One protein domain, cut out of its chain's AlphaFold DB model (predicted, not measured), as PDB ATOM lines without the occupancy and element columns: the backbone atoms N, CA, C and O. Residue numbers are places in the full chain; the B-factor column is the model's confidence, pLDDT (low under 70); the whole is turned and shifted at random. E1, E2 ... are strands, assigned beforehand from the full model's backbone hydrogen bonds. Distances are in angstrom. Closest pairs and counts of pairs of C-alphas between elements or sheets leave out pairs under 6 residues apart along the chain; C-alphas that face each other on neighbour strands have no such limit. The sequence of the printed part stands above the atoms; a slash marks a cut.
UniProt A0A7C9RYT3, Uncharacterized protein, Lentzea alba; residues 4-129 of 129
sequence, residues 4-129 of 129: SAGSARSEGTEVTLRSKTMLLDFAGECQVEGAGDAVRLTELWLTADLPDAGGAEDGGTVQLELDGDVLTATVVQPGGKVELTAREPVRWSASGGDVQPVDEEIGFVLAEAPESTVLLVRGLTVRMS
ATOM      1  N   SER A   4     542.093 245.349 486.135       69.19
ATOM      2  CA  SER A   4     541.317 244.912 484.985       69.19
ATOM      3  C   SER A   4     539.924 245.484 485.153       69.19
ATOM      4  O   SER A   4     539.219 245.095 486.073       69.19
ATOM      5  N   ALA A   5     539.563 246.429 484.290       77.75
ATOM      6  CA  ALA A   5     538.203 246.927 484.136       77.75
ATOM      7  C   ALA A   5     537.666 246.398 482.808       77.75
ATOM      8  O   ALA A   5     538.400 246.375 481.813       77.75
ATOM      9  N   GLY A   6     536.419 245.948 482.786       86.25
ATOM     10  CA  GLY A   6     535.842 245.396 481.570       86.25
ATOM     11  C   GLY A   6     534.403 244.955 481.731       86.25
ATOM     12  O   GLY A   6     533.809 245.047 482.809       86.25
ATOM     13  N   SER A   7     533.854 244.451 480.629       92.31
ATOM     14  CA  SER A   7     532.537 243.835 480.652       92.31
ATOM     15  C   SER A   7     532.573 242.590 481.535       92.31
ATOM     16  O   SER A   7     533.511 241.794 481.485       92.31
ATOM     17  N   ALA A   8     531.534 242.435 482.340       93.81
ATOM     18  CA  ALA A   8     531.377 241.385 483.323       93.81
ATOM     19  C   ALA A   8     530.115 240.581 483.013       93.81
ATOM     20  O   ALA A   8     529.078 241.142 482.647       93.81
ATOM     21  N   ARG A   9     530.194 239.259 483.155       95.62
ATOM     22  CA  ARG A   9     529.040 238.365 483.007       95.62
ATOM     23  C   ARG A   9     529.037 237.280 484.063       95.62
ATOM     24  O   ARG A   9     530.097 236.812 484.462       95.62
ATOM     25  N   SER A  10     527.850 236.850 484.463       96.50
ATOM     26  CA  SER A  10     527.657 235.636 485.247       96.50
ATOM     27  C   SER A  10     526.496 234.854 484.664       96.50
ATOM     28  O   SER A  10     525.434 235.424 484.454       96.50
ATOM     29  N   GLU A  11     526.699 233.578 484.370       96.31
ATOM     30  CA  GLU A  11     525.685 232.732 483.736       96.31
ATOM     31  C   GLU A  11     525.157 231.719 484.749       96.31
ATOM     32  O   GLU A  11     525.929 231.161 485.532       96.31
ATOM     33  N   GLY A  12     523.848 231.472 484.737       96.12
ATOM     34  CA  GLY A  12     523.218 230.473 485.597       96.12
ATOM     35  C   GLY A  12     523.363 230.752 487.096       96.12
ATOM     36  O   GLY A  12     523.450 229.810 487.882       96.12
ATOM     37  N   THR A  13     523.388 232.025 487.504       97.69
ATOM     38  CA  THR A  13     523.401 232.394 488.926       97.69
ATOM     39  C   THR A  13     522.063 232.018 489.557       97.69
ATOM     40  O   THR A  13     521.008 232.439 489.082       97.69
ATOM     41  N   GLU A  14     522.086 231.249 490.646       98.19
ATOM     42  CA  GLU A  14     520.865 230.907 491.373       98.19
ATOM     43  C   GLU A  14     520.422 232.099 492.224       98.19
ATOM     44  O   GLU A  14     521.147 232.584 493.095       98.19
ATOM     45  N   VAL A  15     519.198 232.554 491.982       97.75
ATOM     46  CA  VAL A  15     518.578 233.665 492.691       97.75
ATOM     47  C   VAL A  15     517.278 233.202 493.322       97.75
ATOM     48  O   VAL A  15     516.361 232.756 492.635       97.75
ATOM     49  N   THR A  16     517.177 233.331 494.643       96.81
ATOM     50  CA  THR A  16     515.926 233.120 495.372       96.81
ATOM     51  C   THR A  16     515.364 234.455 495.834       96.81
ATOM     52  O   THR A  16     515.928 235.093 496.718       96.81
ATOM     53  N   LEU A  17     514.232 234.864 495.264       94.00
ATOM     54  CA  LEU A  17     513.505 236.084 495.612       94.00
ATOM     55  C   LEU A  17     512.157 235.706 496.232       94.00
ATOM     56  O   LEU A  17     511.345 235.043 495.587       94.00
ATOM     57  N   ARG A  18     511.906 236.114 497.485       86.25
ATOM     58  CA  ARG A  18     510.637 235.847 498.204       86.25
ATOM     59  C   ARG A  18     510.161 234.379 498.106       86.25
ATOM     60  O   ARG A  18     508.971 234.112 497.956       86.25
ATOM     61  N   SER A  19     511.083 233.421 498.222       85.94
ATOM     62  CA  SER A  19     510.858 231.961 498.109       85.94
ATOM     63  C   SER A  19     510.708 231.383 496.692       85.94
ATOM     64  O   SER A  19     510.526 230.174 496.563       85.94
ATOM     65  N   LYS A  20     510.795 232.191 495.628       90.62
ATOM     66  CA  LYS A  20     510.907 231.689 494.249       90.62
ATOM     67  C   LYS A  20     512.376 231.622 493.850       90.62
ATOM     68  O   LYS A  20     513.051 232.646 493.882       90.62
ATOM     69  N   THR A  21     512.845 230.445 493.449       94.88
ATOM     70  CA  THR A  21     514.211 230.229 492.952       94.88
ATOM     71  C   THR A  21     514.228 230.198 491.428       94.88
ATOM     72  O   THR A  21     513.369 229.572 490.807       94.88
ATOM     73  N   MET A  22     515.204 230.874 490.827       95.31
ATOM     74  CA  MET A  22     515.397 230.977 489.383       95.31
ATOM     75  C   MET A  22     516.886 231.050 489.038       95.31
ATOM     76  O   MET A  22     517.700 231.399 489.887       95.31
ATOM     77  N   LEU A  23     517.231 230.720 487.794       97.06
ATOM     78  CA  LEU A  23     518.576 230.906 487.254       97.06
ATOM     79  C   LEU A  23     518.585 232.182 486.419       97.06
ATOM     80  O   LEU A  23     517.771 232.308 485.505       97.06
ATOM     81  N   LEU A  24     519.473 233.109 486.762       97.56
ATOM     82  CA  LEU A  24     519.615 234.394 486.093       97.56
ATOM     83  C   LEU A  24     520.989 234.514 485.440       97.56
ATOM     84  O   LEU A  24     522.002 234.119 486.022       97.56
ATOM     85  N   ASP A  25     521.002 235.126 484.260       97.75
ATOM     86  CA  ASP A  25     522.222 235.536 483.581       97.75
ATOM     87  C   ASP A  25     522.425 237.035 483.810       97.75
ATOM     88  O   ASP A  25     521.625 237.867 483.381       97.75
ATOM     89  N   PHE A  26     523.495 237.374 484.518       97.88
ATOM     90  CA  PHE A  26     523.896 238.740 484.792       97.88
ATOM     91  C   PHE A  26     524.868 239.245 483.731       97.88
ATOM     92  O   PHE A  26     525.806 238.549 483.334       97.88
ATOM     93  N   ALA A  27     524.701 240.503 483.341       97.31
ATOM     94  CA  ALA A  27     525.649 241.228 482.511       97.31
ATOM     95  C   ALA A  27     525.857 242.649 483.040       97.31
ATOM     96  O   ALA A  27     524.945 243.264 483.591       97.31
ATOM     97  N   GLY A  28     527.058 243.179 482.844       95.62
ATOM     98  CA  GLY A  28     527.378 244.557 483.174       95.62
ATOM     99  C   GLY A  28     528.877 244.797 483.160       95.62
ATOM    100  O   GLY A  28     529.550 244.395 482.211       95.62
ATOM    101  N   GLU A  29     529.392 245.455 484.187       94.56
ATOM    102  CA  GLU A  29     530.778 245.907 484.275       94.56
ATOM    103  C   GLU A  29     531.341 245.631 485.670       94.56
ATOM    104  O   GLU A  29     530.612 245.573 486.663       94.56
ATOM    105  N   CYS A  30     532.648 245.410 485.748       91.88
ATOM    106  CA  CYS A  30     533.351 245.394 487.020       91.88
ATOM    107  C   CYS A  30     534.814 245.785 486.837       91.88
ATOM    108  O   CYS A  30     535.390 245.655 485.751       91.88
ATOM    109  N   GLN A  31     535.423 246.222 487.934       91.06
ATOM    110  CA  GLN A  31     536.857 246.397 488.039       91.06
ATOM    111  C   GLN A  31     537.409 245.493 489.141       91.06
ATOM    112  O   GLN A  31     536.873 245.427 490.246       91.06
ATOM    113  N   VAL A  32     538.495 244.790 488.832       89.25
ATOM    114  CA  VAL A  32     539.168 243.877 489.756       89.25
ATOM    115  C   VAL A  32     540.567 244.396 490.036       89.25
ATOM    116  O   VAL A  32     541.403 244.529 489.137       89.25
ATOM    117  N   GLU A  33     540.830 244.650 491.312       87.38
ATOM    118  CA  GLU A  33     542.141 245.008 491.826       87.38
ATOM    119  C   GLU A  33     542.759 243.810 492.562       87.38
ATOM    120  O   GLU A  33     542.236 243.319 493.569       87.38
ATOM    121  N   GLY A  34     543.920 243.360 492.077       79.44
ATOM    122  CA  GLY A  34     544.663 242.246 492.672       79.44
ATOM    123  C   GLY A  34     544.450 240.909 491.959       79.44
ATOM    124  O   GLY A  34     543.879 240.842 490.877       79.44
ATOM    125  N   ALA A  35     544.998 239.841 492.539       70.75
ATOM    126  CA  ALA A  35     544.882 238.474 492.035       70.75
ATOM    127  C   ALA A  35     545.068 237.471 493.188       70.75
ATOM    128  O   ALA A  35     545.834 237.748 494.113       70.75
ATOM    129  N   GLY A  36     544.427 236.300 493.098       71.50
ATOM    130  CA  GLY A  36     544.542 235.211 494.077       71.50
ATOM    131  C   GLY A  36     543.368 235.130 495.059       71.50
ATOM    132  O   GLY A  36     542.246 235.522 494.740       71.50
ATOM    133  N   ASP A  37     543.639 234.614 496.260       80.19
ATOM    134  CA  ASP A  37     542.614 234.215 497.244       80.19
ATOM    135  C   ASP A  37     541.818 235.385 497.848       80.19
ATOM    136  O   ASP A  37     540.764 235.176 498.443       80.19
ATOM    137  N   ALA A  38     542.313 236.615 497.701       85.69
ATOM    138  CA  ALA A  38     541.624 237.827 498.115       85.69
ATOM    139  C   ALA A  38     541.807 238.903 497.045       85.69
ATOM    140  O   ALA A  38     542.924 239.367 496.800       85.69
ATOM    141  N   VAL A  39     540.702 239.301 496.420       89.62
ATOM    142  CA  VAL A  39     540.666 240.404 495.456       89.62
ATOM    143  C   VAL A  39     539.694 241.472 495.910       89.62
ATOM    144  O   VAL A  39     538.767 241.211 496.681       89.62
ATOM    145  N   ARG A  40     539.909 242.691 495.421       88.69
ATOM    146  CA  ARG A  40     538.962 243.780 495.610       88.69
ATOM    147  C   ARG A  40     538.212 244.006 494.309       88.69
ATOM    148  O   ARG A  40     538.824 244.284 493.282       88.69
ATOM    149  N   LEU A  41     536.896 243.867 494.373       88.31
ATOM    150  CA  LEU A  41     536.003 244.323 493.321       88.31
ATOM    151  C   LEU A  41     535.628 245.776 493.600       88.31
ATOM    152  O   LEU A  41     535.323 246.138 494.734       88.31
ATOM    153  N   THR A  42     535.663 246.596 492.563       87.38
ATOM    154  CA  THR A  42     535.187 247.979 492.568       87.38
ATOM    155  C   THR A  42     534.327 248.198 491.335       87.38
ATOM    156  O   THR A  42     534.484 247.480 490.348       87.38
ATOM    157  N   GLU A  43     533.423 249.178 491.385       87.81
ATOM    158  CA  GLU A  43     532.565 249.531 490.240       87.81
ATOM    159  C   GLU A  43     531.800 248.317 489.675       87.81
ATOM    160  O   GLU A  43     531.544 248.227 488.478       87.81
ATOM    161  N   LEU A  44     531.472 247.340 490.535       93.25
ATOM    162  CA  LEU A  44     530.657 246.198 490.140       93.25
ATOM    163  C   LEU A  44     529.246 246.701 489.878       93.25
ATOM    164  O   LEU A  44     528.595 247.198 490.793       93.25
ATOM    165  N   TRP A  45     528.783 246.495 488.655       95.31
ATOM    166  CA  TRP A  45     527.413 246.707 488.238       95.31
ATOM    167  C   TRP A  45     526.986 245.513 487.399       95.31
ATOM    168  O   TRP A  45     527.515 245.286 486.314       95.31
ATOM    169  N   LEU A  46     526.021 244.740 487.881       97.25
ATOM    170  CA  LEU A  46     525.475 243.592 487.167       97.25
ATOM    171  C   LEU A  46     523.961 243.697 487.116       97.25
ATOM    172  O   LEU A  46     523.326 243.995 488.120       97.25
ATOM    173  N   THR A  47     523.366 243.416 485.965       98.00
ATOM    174  CA  THR A  47     521.912 243.398 485.788       98.00
ATOM    175  C   THR A  47     521.478 242.089 485.148       98.00
ATOM    176  O   THR A  47     522.137 241.599 484.233       98.00
ATOM    177  N   ALA A  48     520.369 241.538 485.629       97.88
ATOM    178  CA  ALA A  48     519.690 240.390 485.047       97.88
ATOM    179  C   ALA A  48     518.183 240.645 484.956       97.88
ATOM    180  O   ALA A  48     517.600 241.299 485.827       97.88
ATOM    181  N   ASP A  49     517.553 240.088 483.925       96.75
ATOM    182  CA  ASP A  49     516.103 240.109 483.761       96.75
ATOM    183  C   ASP A  49     515.455 238.989 484.581       96.75
ATOM    184  O   ASP A  49     515.889 237.837 484.555       96.75
ATOM    185  N   LEU A  50     514.382 239.317 485.297       94.25
ATOM    186  CA  LEU A  50     513.544 238.328 485.964       94.25
ATOM    187  C   LEU A  50     512.616 237.662 484.938       94.25
ATOM    188  O   LEU A  50     512.030 238.358 484.104       94.25
ATOM    189  N   PRO A  51     512.417 236.336 485.005       90.50
ATOM    190  CA  PRO A  51     511.497 235.655 484.107       90.50
ATOM    191  C   PRO A  51     510.057 236.129 484.338       90.50
ATOM    192  O   PRO A  51     509.586 236.228 485.474       90.50
ATOM    193  N   ASP A  52     509.342 236.377 483.243       87.06
ATOM    194  CA  ASP A  52     507.910 236.663 483.261       87.06
ATOM    195  C   ASP A  52     507.114 235.371 483.023       87.06
ATOM    196  O   ASP A  52     507.079 234.834 481.914       87.06
ATOM    197  N   ALA A  53     506.497 234.851 484.085       79.50
ATOM    198  CA  ALA A  53     505.618 233.685 484.035       79.50
ATOM    199  C   ALA A  53     504.122 234.063 483.957       79.50
ATOM    200  O   ALA A  53     503.260 233.187 484.066       79.50
ATOM    201  N   GLY A  54     503.798 235.344 483.731       75.31
ATOM    202  CA  GLY A  54     502.438 235.851 483.543       75.31
ATOM    203  C   GLY A  54     501.690 236.213 484.831       75.31
ATOM    204  O   GLY A  54     500.497 236.526 484.778       75.31
ATOM    205  N   GLY A  55     502.341 236.160 485.994       75.69
ATOM    206  CA  GLY A  55     501.818 236.673 487.257       75.69
ATOM    207  C   GLY A  55     501.971 238.191 487.386       75.69
ATOM    208  O   GLY A  55     502.850 238.802 486.793       75.69
ATOM    209  N   ALA A  56     501.135 238.816 488.220       73.25
ATOM    210  CA  ALA A  56     501.138 240.274 488.414       73.25
ATOM    211  C   ALA A  56     502.454 240.838 488.996       73.25
ATOM    212  O   ALA A  56     502.712 242.033 488.881       73.25
ATOM    213  N   GLU A  57     503.259 239.982 489.633       73.81
ATOM    214  CA  GLU A  57     504.580 240.307 490.184       73.81
ATOM    215  C   GLU A  57     505.725 239.621 489.420       73.81
ATOM    216  O   GLU A  57     506.860 239.651 489.884       73.81
ATOM    217  N   ASP A  58     505.455 238.966 488.288       81.62
ATOM    218  CA  ASP A  58     506.507 238.328 487.494       81.62
ATOM    219  C   ASP A  58     507.163 239.343 486.537       81.62
ATOM    220  O   ASP A  58     506.637 240.432 486.288       81.62
ATOM    221  N   GLY A  59     508.349 239.002 486.030       87.75
ATOM    222  CA  GLY A  59     509.164 239.921 485.240       87.75
ATOM    223  C   GLY A  59     509.866 240.997 486.074       87.75
ATOM    224  O   GLY A  59     509.763 241.046 487.303       87.75
ATOM    225  N   GLY A  60     510.606 241.866 485.385       93.56
ATOM    226  CA  GLY A  60     511.391 242.936 485.997       93.56
ATOM    227  C   GLY A  60     512.894 242.688 485.930       93.56
ATOM    228  O   GLY A  60     513.356 241.940 485.075       93.56
ATOM    229  N   THR A  61     513.658 243.318 486.819       96.81
ATOM    230  CA  THR A  61     515.122 243.230 486.837       96.81
ATOM    231  C   THR A  61     515.673 243.088 488.251       96.81
ATOM    232  O   THR A  61     515.105 243.595 489.223       96.81
ATOM    233  N   VAL A  62     516.814 242.409 488.353       97.56
ATOM    234  CA  VAL A  62     517.684 242.412 489.531       97.56
ATOM    235  C   VAL A  62     518.987 243.079 489.135       97.56
ATOM    236  O   VAL A  62     519.626 242.679 488.165       97.56
ATOM    237  N   GLN A  63     519.392 244.078 489.904       98.19
ATOM    238  CA  GLN A  63     520.670 244.751 489.760       98.19
ATOM    239  C   GLN A  63     521.503 244.529 491.018       98.19
ATOM    240  O   GLN A  63     520.996 244.740 492.116       98.19
ATOM    241  N   LEU A  64     522.762 244.130 490.859       97.81
ATOM    242  CA  LEU A  64     523.759 244.052 491.921       97.81
ATOM    243  C   LEU A  64     524.777 245.173 491.719       97.81
ATOM    244  O   LEU A  64     525.286 245.340 490.610       97.81
ATOM    245  N   GLU A  65     525.075 245.917 492.778       96.81
ATOM    246  CA  GLU A  65     525.987 247.060 492.722       96.81
ATOM    247  C   GLU A  65     526.905 247.097 493.948       96.81
ATOM    248  O   GLU A  65     526.461 246.839 495.068       96.81
ATOM    249  N   LEU A  66     528.188 247.413 493.753       93.44
ATOM    250  CA  LEU A  66     529.086 247.766 494.858       93.44
ATOM    251  C   LEU A  66     529.097 249.283 495.062       93.44
ATOM    252  O   LEU A  66     529.715 250.009 494.284       93.44
ATOM    253  N   ASP A  67     528.476 249.742 496.150       84.31
ATOM    254  CA  ASP A  67     528.614 251.115 496.641       84.31
ATOM    255  C   ASP A  67     529.744 251.163 497.680       84.31
ATOM    256  O   ASP A  67     529.601 250.761 498.841       84.31
ATOM    257  N   GLY A  68     530.932 251.569 497.226       84.00
ATOM    258  CA  GLY A  68     532.158 251.448 498.010       84.00
ATOM    259  C   GLY A  68     532.513 249.981 498.262       84.00
ATOM    260  O   GLY A  68     532.841 249.255 497.328       84.00
ATOM    261  N   ASP A  69     532.463 249.552 499.525       84.75
ATOM    262  CA  ASP A  69     532.720 248.160 499.929       84.75
ATOM    263  C   ASP A  69     531.422 247.408 500.310       84.75
ATOM    264  O   ASP A  69     531.472 246.283 500.815       84.75
ATOM    265  N   VAL A  70     530.249 248.020 500.096       91.25
ATOM    266  CA  VAL A  70     528.942 247.438 500.425       91.25
ATOM    267  C   VAL A  70     528.259 246.952 499.154       91.25
ATOM    268  O   VAL A  70     527.980 247.731 498.246       91.25
ATOM    269  N   LEU A  71     527.944 245.657 499.103       96.00
ATOM    270  CA  LEU A  71     527.147 245.096 498.018       96.00
ATOM    271  C   LEU A  71     525.662 245.354 498.279       96.00
ATOM    272  O   LEU A  71     525.123 244.983 499.326       96.00
ATOM    273  N   THR A  72     524.994 245.960 497.308       97.19
ATOM    274  CA  THR A  72     523.559 246.221 497.319       97.19
ATOM    275  C   THR A  72     522.875 245.464 496.189       97.19
ATOM    276  O   THR A  72     523.499 245.054 495.207       97.19
ATOM    277  N   ALA A  73     521.576 245.237 496.359       97.94
ATOM    278  CA  ALA A  73     520.722 244.711 495.313       97.94
ATOM    279  C   ALA A  73     519.499 245.606 495.144       97.94
ATOM    280  O   ALA A  73     518.807 245.920 496.110       97.94
ATOM    281  N   THR A  74     519.201 245.977 493.907       97.81
ATOM    282  CA  THR A  74     517.948 246.633 493.543       97.81
ATOM    283  C   THR A  74     517.094 245.651 492.759       97.81
ATOM    284  O   THR A  74     517.531 245.119 491.742       97.81
ATOM    285  N   VAL A  75     515.862 245.428 493.209       96.62
ATOM    286  CA  VAL A  75     514.887 244.601 492.494       96.62
ATOM    287  C   VAL A  75     513.744 245.495 492.032       96.62
ATOM    288  O   VAL A  75     513.091 246.152 492.845       96.62
ATOM    289  N   VAL A  76     513.505 245.530 490.722       95.56
ATOM    290  CA  VAL A  76     512.412 246.283 490.101       95.56
ATOM    291  C   VAL A  76     511.436 245.290 489.495       95.56
ATOM    292  O   VAL A  76     511.814 244.512 488.632       95.56
ATOM    293  N   GLN A  77     510.180 245.325 489.928       92.75
ATOM    294  CA  GLN A  77     509.092 244.479 489.427       92.75
ATOM    295  C   GLN A  77     507.864 245.353 489.128       92.75
ATOM    296  O   GLN A  77     507.809 246.497 489.588       92.75
ATOM    297  N   PRO A  78     506.840 244.860 488.404       89.25
ATOM    298  CA  PRO A  78     505.652 245.661 488.084       89.25
ATOM    299  C   PRO A  78     504.961 246.292 489.308       89.25
ATOM    300  O   PRO A  78     504.382 247.371 489.208       89.25
ATOM    301  N   GLY A  79     505.052 245.640 490.474       85.81
ATOM    302  CA  GLY A  79     504.495 246.125 491.741       85.81
ATOM    303  C   GLY A  79     505.343 247.166 492.484       85.81
ATOM    304  O   GLY A  79     504.858 247.735 493.461       85.81
ATOM    305  N   GLY A  80     506.584 247.431 492.061       91.62
ATOM    306  CA  GLY A  80     507.444 248.435 492.687       91.62
ATOM    307  C   GLY A  80     508.941 248.134 492.624       91.62
ATOM    308  O   GLY A  80     509.395 247.180 491.997       91.62
ATOM    309  N   LYS A  81     509.709 248.980 493.314       94.50
ATOM    310  CA  LYS A  81     511.161 248.874 493.479       94.50
ATOM    311  C   LYS A  81     511.483 248.600 494.945       94.50
ATOM    312  O   LYS A  81     510.896 249.232 495.823       94.50
ATOM    313  N   VAL A  82     512.434 247.707 495.195       95.00
ATOM    314  CA  VAL A  82     513.019 247.479 496.519       95.00
ATOM    315  C   VAL A  82     514.539 247.559 496.440       95.00
ATOM    316  O   VAL A  82     515.144 247.061 495.491       95.00
ATOM    317  N   GLU A  83     515.138 248.205 497.434       96.81
ATOM    318  CA  GLU A  83     516.585 248.294 497.620       96.81
ATOM    319  C   GLU A  83     516.961 247.441 498.829       96.81
ATOM    320  O   GLU A  83     516.298 247.479 499.865       96.81
ATOM    321  N   LEU A  84     517.996 246.630 498.668       97.06
ATOM    322  CA  LEU A  84     518.447 245.659 499.646       97.06
ATOM    323  C   LEU A  84     519.951 245.800 499.841       97.06
ATOM    324  O   LEU A  84     520.688 246.163 498.923       97.06
ATOM    325  N   THR A  85     520.422 245.436 501.023       97.06
ATOM    326  CA  THR A  85     521.849 245.421 501.346       97.06
ATOM    327  C   THR A  85     522.273 244.006 501.692       97.06
ATOM    328  O   THR A  85     521.508 243.264 502.312       97.06
ATOM    329  N   ALA A  86     523.480 243.615 501.283       96.69
ATOM    330  CA  ALA A  86     524.063 242.361 501.726       96.69
ATOM    331  C   ALA A  86     524.119 242.334 503.261       96.69
ATOM    332  O   ALA A  86     524.544 243.292 503.909       96.69
ATOM    333  N   ARG A  87     523.662 241.230 503.847       95.44
ATOM    334  CA  ARG A  87     523.585 241.030 505.297       95.44
ATOM    335  C   ARG A  87     524.959 241.113 505.957       95.44
ATOM    336  O   ARG A  87     525.075 241.568 507.092       95.44
ATOM    337  N   GLU A  88     525.979 240.649 505.247       93.94
ATOM    338  CA  GLU A  88     527.368 240.624 505.684       93.94
ATOM    339  C   GLU A  88     528.267 241.177 504.566       93.94
ATOM    340  O   GLU A  88     527.901 241.086 503.387       93.94
ATOM    341  N   PRO A  89     529.439 241.750 504.898       92.88
ATOM    342  CA  PRO A  89     530.408 242.173 503.893       92.88
ATOM    343  C   PRO A  89     530.840 241.006 503.000       92.88
ATOM    344  O   PRO A  89     531.306 239.977 503.492       92.88
ATOM    345  N   VAL A  90     530.735 241.183 501.683       94.56
ATOM    346  CA  VAL A  90     531.085 240.141 500.712       94.56
ATOM    347  C   VAL A  90     532.583 240.177 500.435       94.56
ATOM    348  O   VAL A  90     533.130 241.190 499.998       94.56
ATOM    349  N   ARG A  91     533.252 239.050 500.677       93.81
ATOM    350  CA  ARG A  91     534.661 238.853 500.320       93.81
ATOM    351  C   ARG A  91     534.748 238.189 498.958       93.81
ATOM    352  O   ARG A  91     533.943 237.315 498.654       93.81
ATOM    353  N   TRP A  92     535.761 238.554 498.183       93.38
ATOM    354  CA  TRP A  92     535.919 238.098 496.807       93.38
ATOM    355  C   TRP A  92     537.251 237.386 496.606       93.38
ATOM    356  O   TRP A  92     538.276 237.785 497.163       93.38
ATOM    357  N   SER A  93     537.232 236.351 495.776       93.06
ATOM    358  CA  SER A  93     538.414 235.605 495.341       93.06
ATOM    359  C   SER A  93     538.455 235.543 493.819       93.06
ATOM    360  O   SER A  93     537.405 235.565 493.175       93.06
ATOM    361  N   ALA A  94     539.656 235.474 493.244       90.25
ATOM    362  CA  ALA A  94     539.839 235.295 491.809       90.25
ATOM    363  C   ALA A  94     540.588 233.993 491.524       90.25
ATOM    364  O   ALA A  94     541.691 233.773 492.029       90.25
ATOM    365  N   SER A  95     540.013 233.153 490.667       85.31
ATOM    366  CA  SER A  95     540.602 231.883 490.248       85.31
ATOM    367  C   SER A  95     540.373 231.669 488.759       85.31
ATOM    368  O   SER A  95     539.259 231.790 488.266       85.31
ATOM    369  N   GLY A  96     541.442 231.375 488.015       81.00
ATOM    370  CA  GLY A  96     541.332 231.051 486.588       81.00
ATOM    371  C   GLY A  96     540.780 232.171 485.691       81.00
ATOM    372  O   GLY A  96     540.377 231.878 484.572       81.00
ATOM    373  N   GLY A  97     540.777 233.427 486.153       81.69
ATOM    374  CA  GLY A  97     540.196 234.573 485.434       81.69
ATOM    375  C   GLY A  97     538.736 234.874 485.792       81.69
ATOM    376  O   GLY A  97     538.219 235.909 485.381       81.69
ATOM    377  N   ASP A  98     538.112 234.020 486.600       90.31
ATOM    378  CA  ASP A  98     536.777 234.228 487.143       90.31
ATOM    379  C   ASP A  98     536.882 234.796 488.572       90.31
ATOM    380  O   ASP A  98     537.802 234.460 489.330       90.31
ATOM    381  N   VAL A  99     535.943 235.665 488.946       92.56
ATOM    382  CA  VAL A  99     535.835 236.258 490.284       92.56
ATOM    383  C   VAL A  99     534.544 235.807 490.941       92.56
ATOM    384  O   VAL A  99     533.482 235.854 490.332       92.56
ATOM    385  N   GLN A 100     534.618 235.379 492.196       94.31
ATOM    386  CA  GLN A 100     533.463 234.853 492.916       94.31
ATOM    387  C   GLN A 100     533.482 235.253 494.395       94.31
ATOM    388  O   GLN A 100     534.567 235.482 494.956       94.31
ATOM    389  N   PRO A 101     532.309 235.317 495.043       94.62
ATOM    390  CA  PRO A 101     532.222 235.420 496.489       94.62
ATOM    391  C   PRO A 101     532.967 234.257 497.155       94.62
ATOM    392  O   PRO A 101     532.964 233.132 496.658       94.62
ATOM    393  N   VAL A 102     533.633 234.535 498.273       94.12
ATOM    394  CA  VAL A 102     534.283 233.500 499.095       94.12
ATOM    395  C   VAL A 102     533.236 232.621 499.776       94.12
ATOM    396  O   VAL A 102     533.434 231.417 499.918       94.12
ATOM    397  N   ASP A 103     532.139 233.236 500.206       93.56
ATOM    398  CA  ASP A 103     531.019 232.563 500.846       93.56
ATOM    399  C   ASP A 103     530.044 232.044 499.768       93.56
ATOM    400  O   ASP A 103     529.821 232.699 498.752       93.56
ATOM    401  N   GLU A 104     529.474 230.849 499.964       90.19
ATOM    402  CA  GLU A 104     528.661 230.162 498.937       90.19
ATOM    403  C   GLU A 104     527.336 230.876 498.619       90.19
ATOM    404  O   GLU A 104     526.742 230.662 497.557       90.19
ATOM    405  N   GLU A 105     526.866 231.717 499.541       95.31
ATOM    406  CA  GLU A 105     525.628 232.467 499.414       95.31
ATOM    407  C   GLU A 105     525.777 233.912 499.890       95.31
ATOM    408  O   GLU A 105     526.462 234.202 500.870       95.31
ATOM    409  N   ILE A 106     525.081 234.818 499.207       97.69
ATOM    410  CA  ILE A 106     524.942 236.213 499.611       97.69
ATOM    411  C   ILE A 106     523.473 236.469 499.921       97.69
ATOM    412  O   ILE A 106     522.623 236.485 499.024       97.69
ATOM    413  N   GLY A 107     523.173 236.672 501.201       97.44
ATOM    414  CA  GLY A 107     521.850 237.081 501.661       97.44
ATOM    415  C   GLY A 107     521.698 238.595 501.628       97.44
ATOM    416  O   GLY A 107     522.532 239.312 502.174       97.44
ATOM    417  N   PHE A 108     520.610 239.077 501.042       97.94
ATOM    418  CA  PHE A 108     520.239 240.485 500.989       97.94
ATOM    419  C   PHE A 108     518.976 240.734 501.812       97.94
ATOM    420  O   PHE A 108     517.992 239.988 501.727       97.94
ATOM    421  N   VAL A 109     519.010 241.799 502.603       97.25
ATOM    422  CA  VAL A 109     517.979 242.159 503.583       97.25
ATOM    423  C   VAL A 109     517.502 243.591 503.353       97.25
ATOM    424  O   VAL A 109     518.193 244.396 502.725       97.25
ATOM    425  N   LEU A 110     516.323 243.909 503.882       95.88
ATOM    426  CA  LEU A 110     515.871 245.293 504.022       95.88
ATOM    427  C   LEU A 110     516.612 245.955 505.186       95.88
ATOM    428  O   LEU A 110     516.786 245.332 506.236       95.88
ATOM    429  N   ALA A 111     516.998 247.220 505.032       90.69
ATOM    430  CA  ALA A 111     517.691 247.959 506.089       90.69
ATOM    431  C   ALA A 111     516.831 248.082 507.362       90.69
ATOM    432  O   ALA A 111     517.348 248.016 508.476       90.69
ATOM    433  N   GLU A 112     515.514 248.221 507.202       91.62
ATOM    434  CA  GLU A 112     514.542 248.305 508.292       91.62
ATOM    435  C   GLU A 112     514.148 246.949 508.904       91.62
ATOM    436  O   GLU A 112     513.526 246.933 509.966       91.62
ATOM    437  N   ALA A 113     514.495 245.828 508.258       93.12
ATOM    438  CA  ALA A 113     514.161 244.470 508.703       93.12
ATOM    439  C   ALA A 113     515.326 243.484 508.449       93.12
ATOM    440  O   ALA A 113     515.186 242.532 507.669       93.12
ATOM    441  N   PRO A 114     516.495 243.697 509.085       91.81
ATOM    442  CA  PRO A 114     517.725 242.950 508.806       91.81
ATOM    443  C   PRO A 114     517.659 241.464 509.195       91.81
ATOM    444  O   PRO A 114     518.492 240.660 508.774       91.81
ATOM    445  N   GLU A 115     516.679 241.064 510.004       91.94
ATOM    446  CA  GLU A 115     516.451 239.674 510.386       91.94
ATOM    447  C   GLU A 115     515.873 238.812 509.252       91.94
ATOM    448  O   GLU A 115     515.981 237.585 509.319       91.94
ATOM    449  N   SER A 116     515.295 239.431 508.217       90.75
ATOM    450  CA  SER A 116     514.586 238.743 507.134       90.75
ATOM    451  C   SER A 116     515.324 238.868 505.802       90.75
ATOM    452  O   SER A 116     515.398 239.944 505.210       90.75
ATOM    453  N   THR A 117     515.827 237.744 505.291       95.00
ATOM    454  CA  THR A 117     516.418 237.674 503.947       95.00
ATOM    455  C   THR A 117     515.323 237.761 502.887       95.00
ATOM    456  O   THR A 117     514.400 236.945 502.868       95.00
ATOM    457  N   VAL A 118     515.437 238.735 501.988       95.19
ATOM    458  CA  VAL A 118     514.481 238.973 500.893       95.19
ATOM    459  C   VAL A 118     514.961 238.340 499.590       95.19
ATOM    460  O   VAL A 118     514.161 237.762 498.846       95.19
ATOM    461  N   LEU A 119     516.265 238.450 499.334       97.44
ATOM    462  CA  LEU A 119     516.937 237.957 498.141       97.44
ATOM    463  C   LEU A 119     518.161 237.145 498.569       97.44
ATOM    464  O   LEU A 119     518.909 237.555 499.452       97.44
ATOM    465  N   LEU A 120     518.361 235.994 497.943       97.94
ATOM    466  CA  LEU A 120     519.523 235.143 498.149       97.94
ATOM    467  C   LEU A 120     520.170 234.858 496.800       97.94
ATOM    468  O   LEU A 120     519.474 234.450 495.871       97.94
ATOM    469  N   VAL A 121     521.478 235.068 496.705       98.19
ATOM    470  CA  VAL A 121     522.266 234.834 495.491       98.19
ATOM    471  C   VAL A 121     523.282 233.732 495.765       98.19
ATOM    472  O   VAL A 121     524.002 233.797 496.761       98.19
ATOM    473  N   ARG A 122     523.347 232.727 494.890       98.06
ATOM    474  CA  ARG A 122     524.273 231.590 494.969       98.06
ATOM    475  C   ARG A 122     524.914 231.316 493.619       98.06
ATOM    476  O   ARG A 122     524.298 231.517 492.575       98.06
ATOM    477  N   GLY A 123     526.153 230.830 493.650       95.38
ATOM    478  CA  GLY A 123     526.889 230.492 492.428       95.38
ATOM    479  C   GLY A 123     527.193 231.701 491.536       95.38
ATOM    480  O   GLY A 123     527.287 231.549 490.324       95.38
ATOM    481  N   LEU A 124     527.320 232.899 492.118       96.38
ATOM    482  CA  LEU A 124     527.711 234.096 491.374       96.38
ATOM    483  C   LEU A 124     529.183 233.981 490.959       96.38
ATOM    484  O   LEU A 124     530.088 234.188 491.766       96.38
ATOM    485  N   THR A 125     529.418 233.678 489.687       95.19
ATOM    486  CA  THR A 125     530.757 233.639 489.086       95.19
ATOM    487  C   THR A 125     530.860 234.728 488.030       95.19
ATOM    488  O   THR A 125     530.242 234.632 486.973       95.19
ATOM    489  N   VAL A 126     531.620 235.779 488.322       93.88
ATOM    490  CA  VAL A 126     531.820 236.936 487.453       93.88
ATOM    491  C   VAL A 126     533.017 236.689 486.543       93.88
ATOM    492  O   VAL A 126     534.163 236.660 486.990       93.88
ATOM    493  N   ARG A 127     532.753 236.544 485.249       92.44
ATOM    494  CA  ARG A 127     533.766 236.440 484.204       92.44
ATOM    495  C   ARG A 127     533.967 237.789 483.536       92.44
ATOM    496  O   ARG A 127     533.004 238.390 483.058       92.44
ATOM    497  N   MET A 128     535.218 238.232 483.479       88.06
ATOM    498  CA  MET A 128     535.606 239.438 482.747       88.06
ATOM    499  C   MET A 128     535.907 239.102 481.282       88.06
ATOM    500  O   MET A 128     536.507 238.060 481.001       88.06
ATOM    501  N   SER A 129     535.512 239.976 480.355       76.88
ATOM    502  CA  SER A 129     535.767 239.843 478.909       76.88
ATOM    503  C   SER A 129     536.311 241.116 478.287       76.88
ATOM    504  O   SER A 129     535.799 242.193 478.672       76.88
TER     505      SER A 129
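Overview. This is residues 4 to 129 of the 129 residues of an uncharacterized protein of Lentzea alba (UniProt A0A7C9RYT3). What shape do these coordinates make? The core is a closed barrel of eight antiparallel strands, E1 to E6 with E9 and E10. At one end of it three short strands, E11, E8 and E7, extend the wall from E1, and E7 comes round near E3. How is it put together? The printed part has 126 residues with eleven named strands, E1 to E11 along the chain, and no named helix; the class is all strand, and round the ring run E1, E2, E3, E4, E5, E6, E9, E10 and back to E1. How large is it? It is compact, with a radius of gyration of the C-alphas of 14.1 A and spans of 43 by 29 by 21 A.

Along the chain. Where do the first strands run? E1, residues 4 to 17, starts at C-alpha 4 at (541.317, 244.912, 484.985) and is 31.1 A long; E2, residues 20 to 33, is 34.0 A and E3, residues 40 to 49, is 26.0 A. E1 bends by 72 degrees at residue 12, E2 by 72 degrees at residue 29 and E3 by 68 degrees at residue 43. What follows? E4 is residues 61 to 67, E5 residues 70 to 77, 22.9 A long, and E6 residues 80 to 86. E7 is residues 92 to 95, E8 residues 98 to 101 and E9 residues 105 to 110. Which strands come last? E10, residues 113 to 122, is 21.4 A long and bends by 63 degrees at residue 116. E11, residues 126 to 128, ends at C-alpha 128 at (535.606, 239.438, 482.747).

Arrangement. How does the ring begin? E1 to E6 form a meander, each strand the antiparallel neighbour of the one before. N 8 and O 28 of E1 and E2 are 2.8 A apart, and N 29 and O 45 of E2 and E3 are 2.8 A apart, both within hydrogen-bond range. How does it close? E6 and E9 are antiparallel, with N 109 and O 85 at 2.9 A; the hairpin E9 and E10 has N 108 and O 119 at 2.8 A. E10 and E1 are antiparallel at 112 degrees, with N 16 and O 120 at 2.8 A. Where are the other strands? E11 lies on the same side of E1 as E10, with N 127 and O 9 at 2.8 A; E8 is its antiparallel neighbour, with N 126 and O 99 at 2.7 A. E7 and E8 are a hairpin, with N 93 and O 100 at 2.9 A, and the closest C-alphas of E7 and E3, Trp 92 and Arg 40, are 6.6 A apart.

Size, cuts and confidence. How far does it reach? The two C-alphas farthest apart are those of Gly 36 and Ala 56, at 44.1 A. Is it unbroken, and which link is long? The printed part has no cut, and the link from E3 to E4, 11 residues, is long. Where is confidence low? Residue 4 is under 70, and the mean pLDDT of the printed part is 91.6.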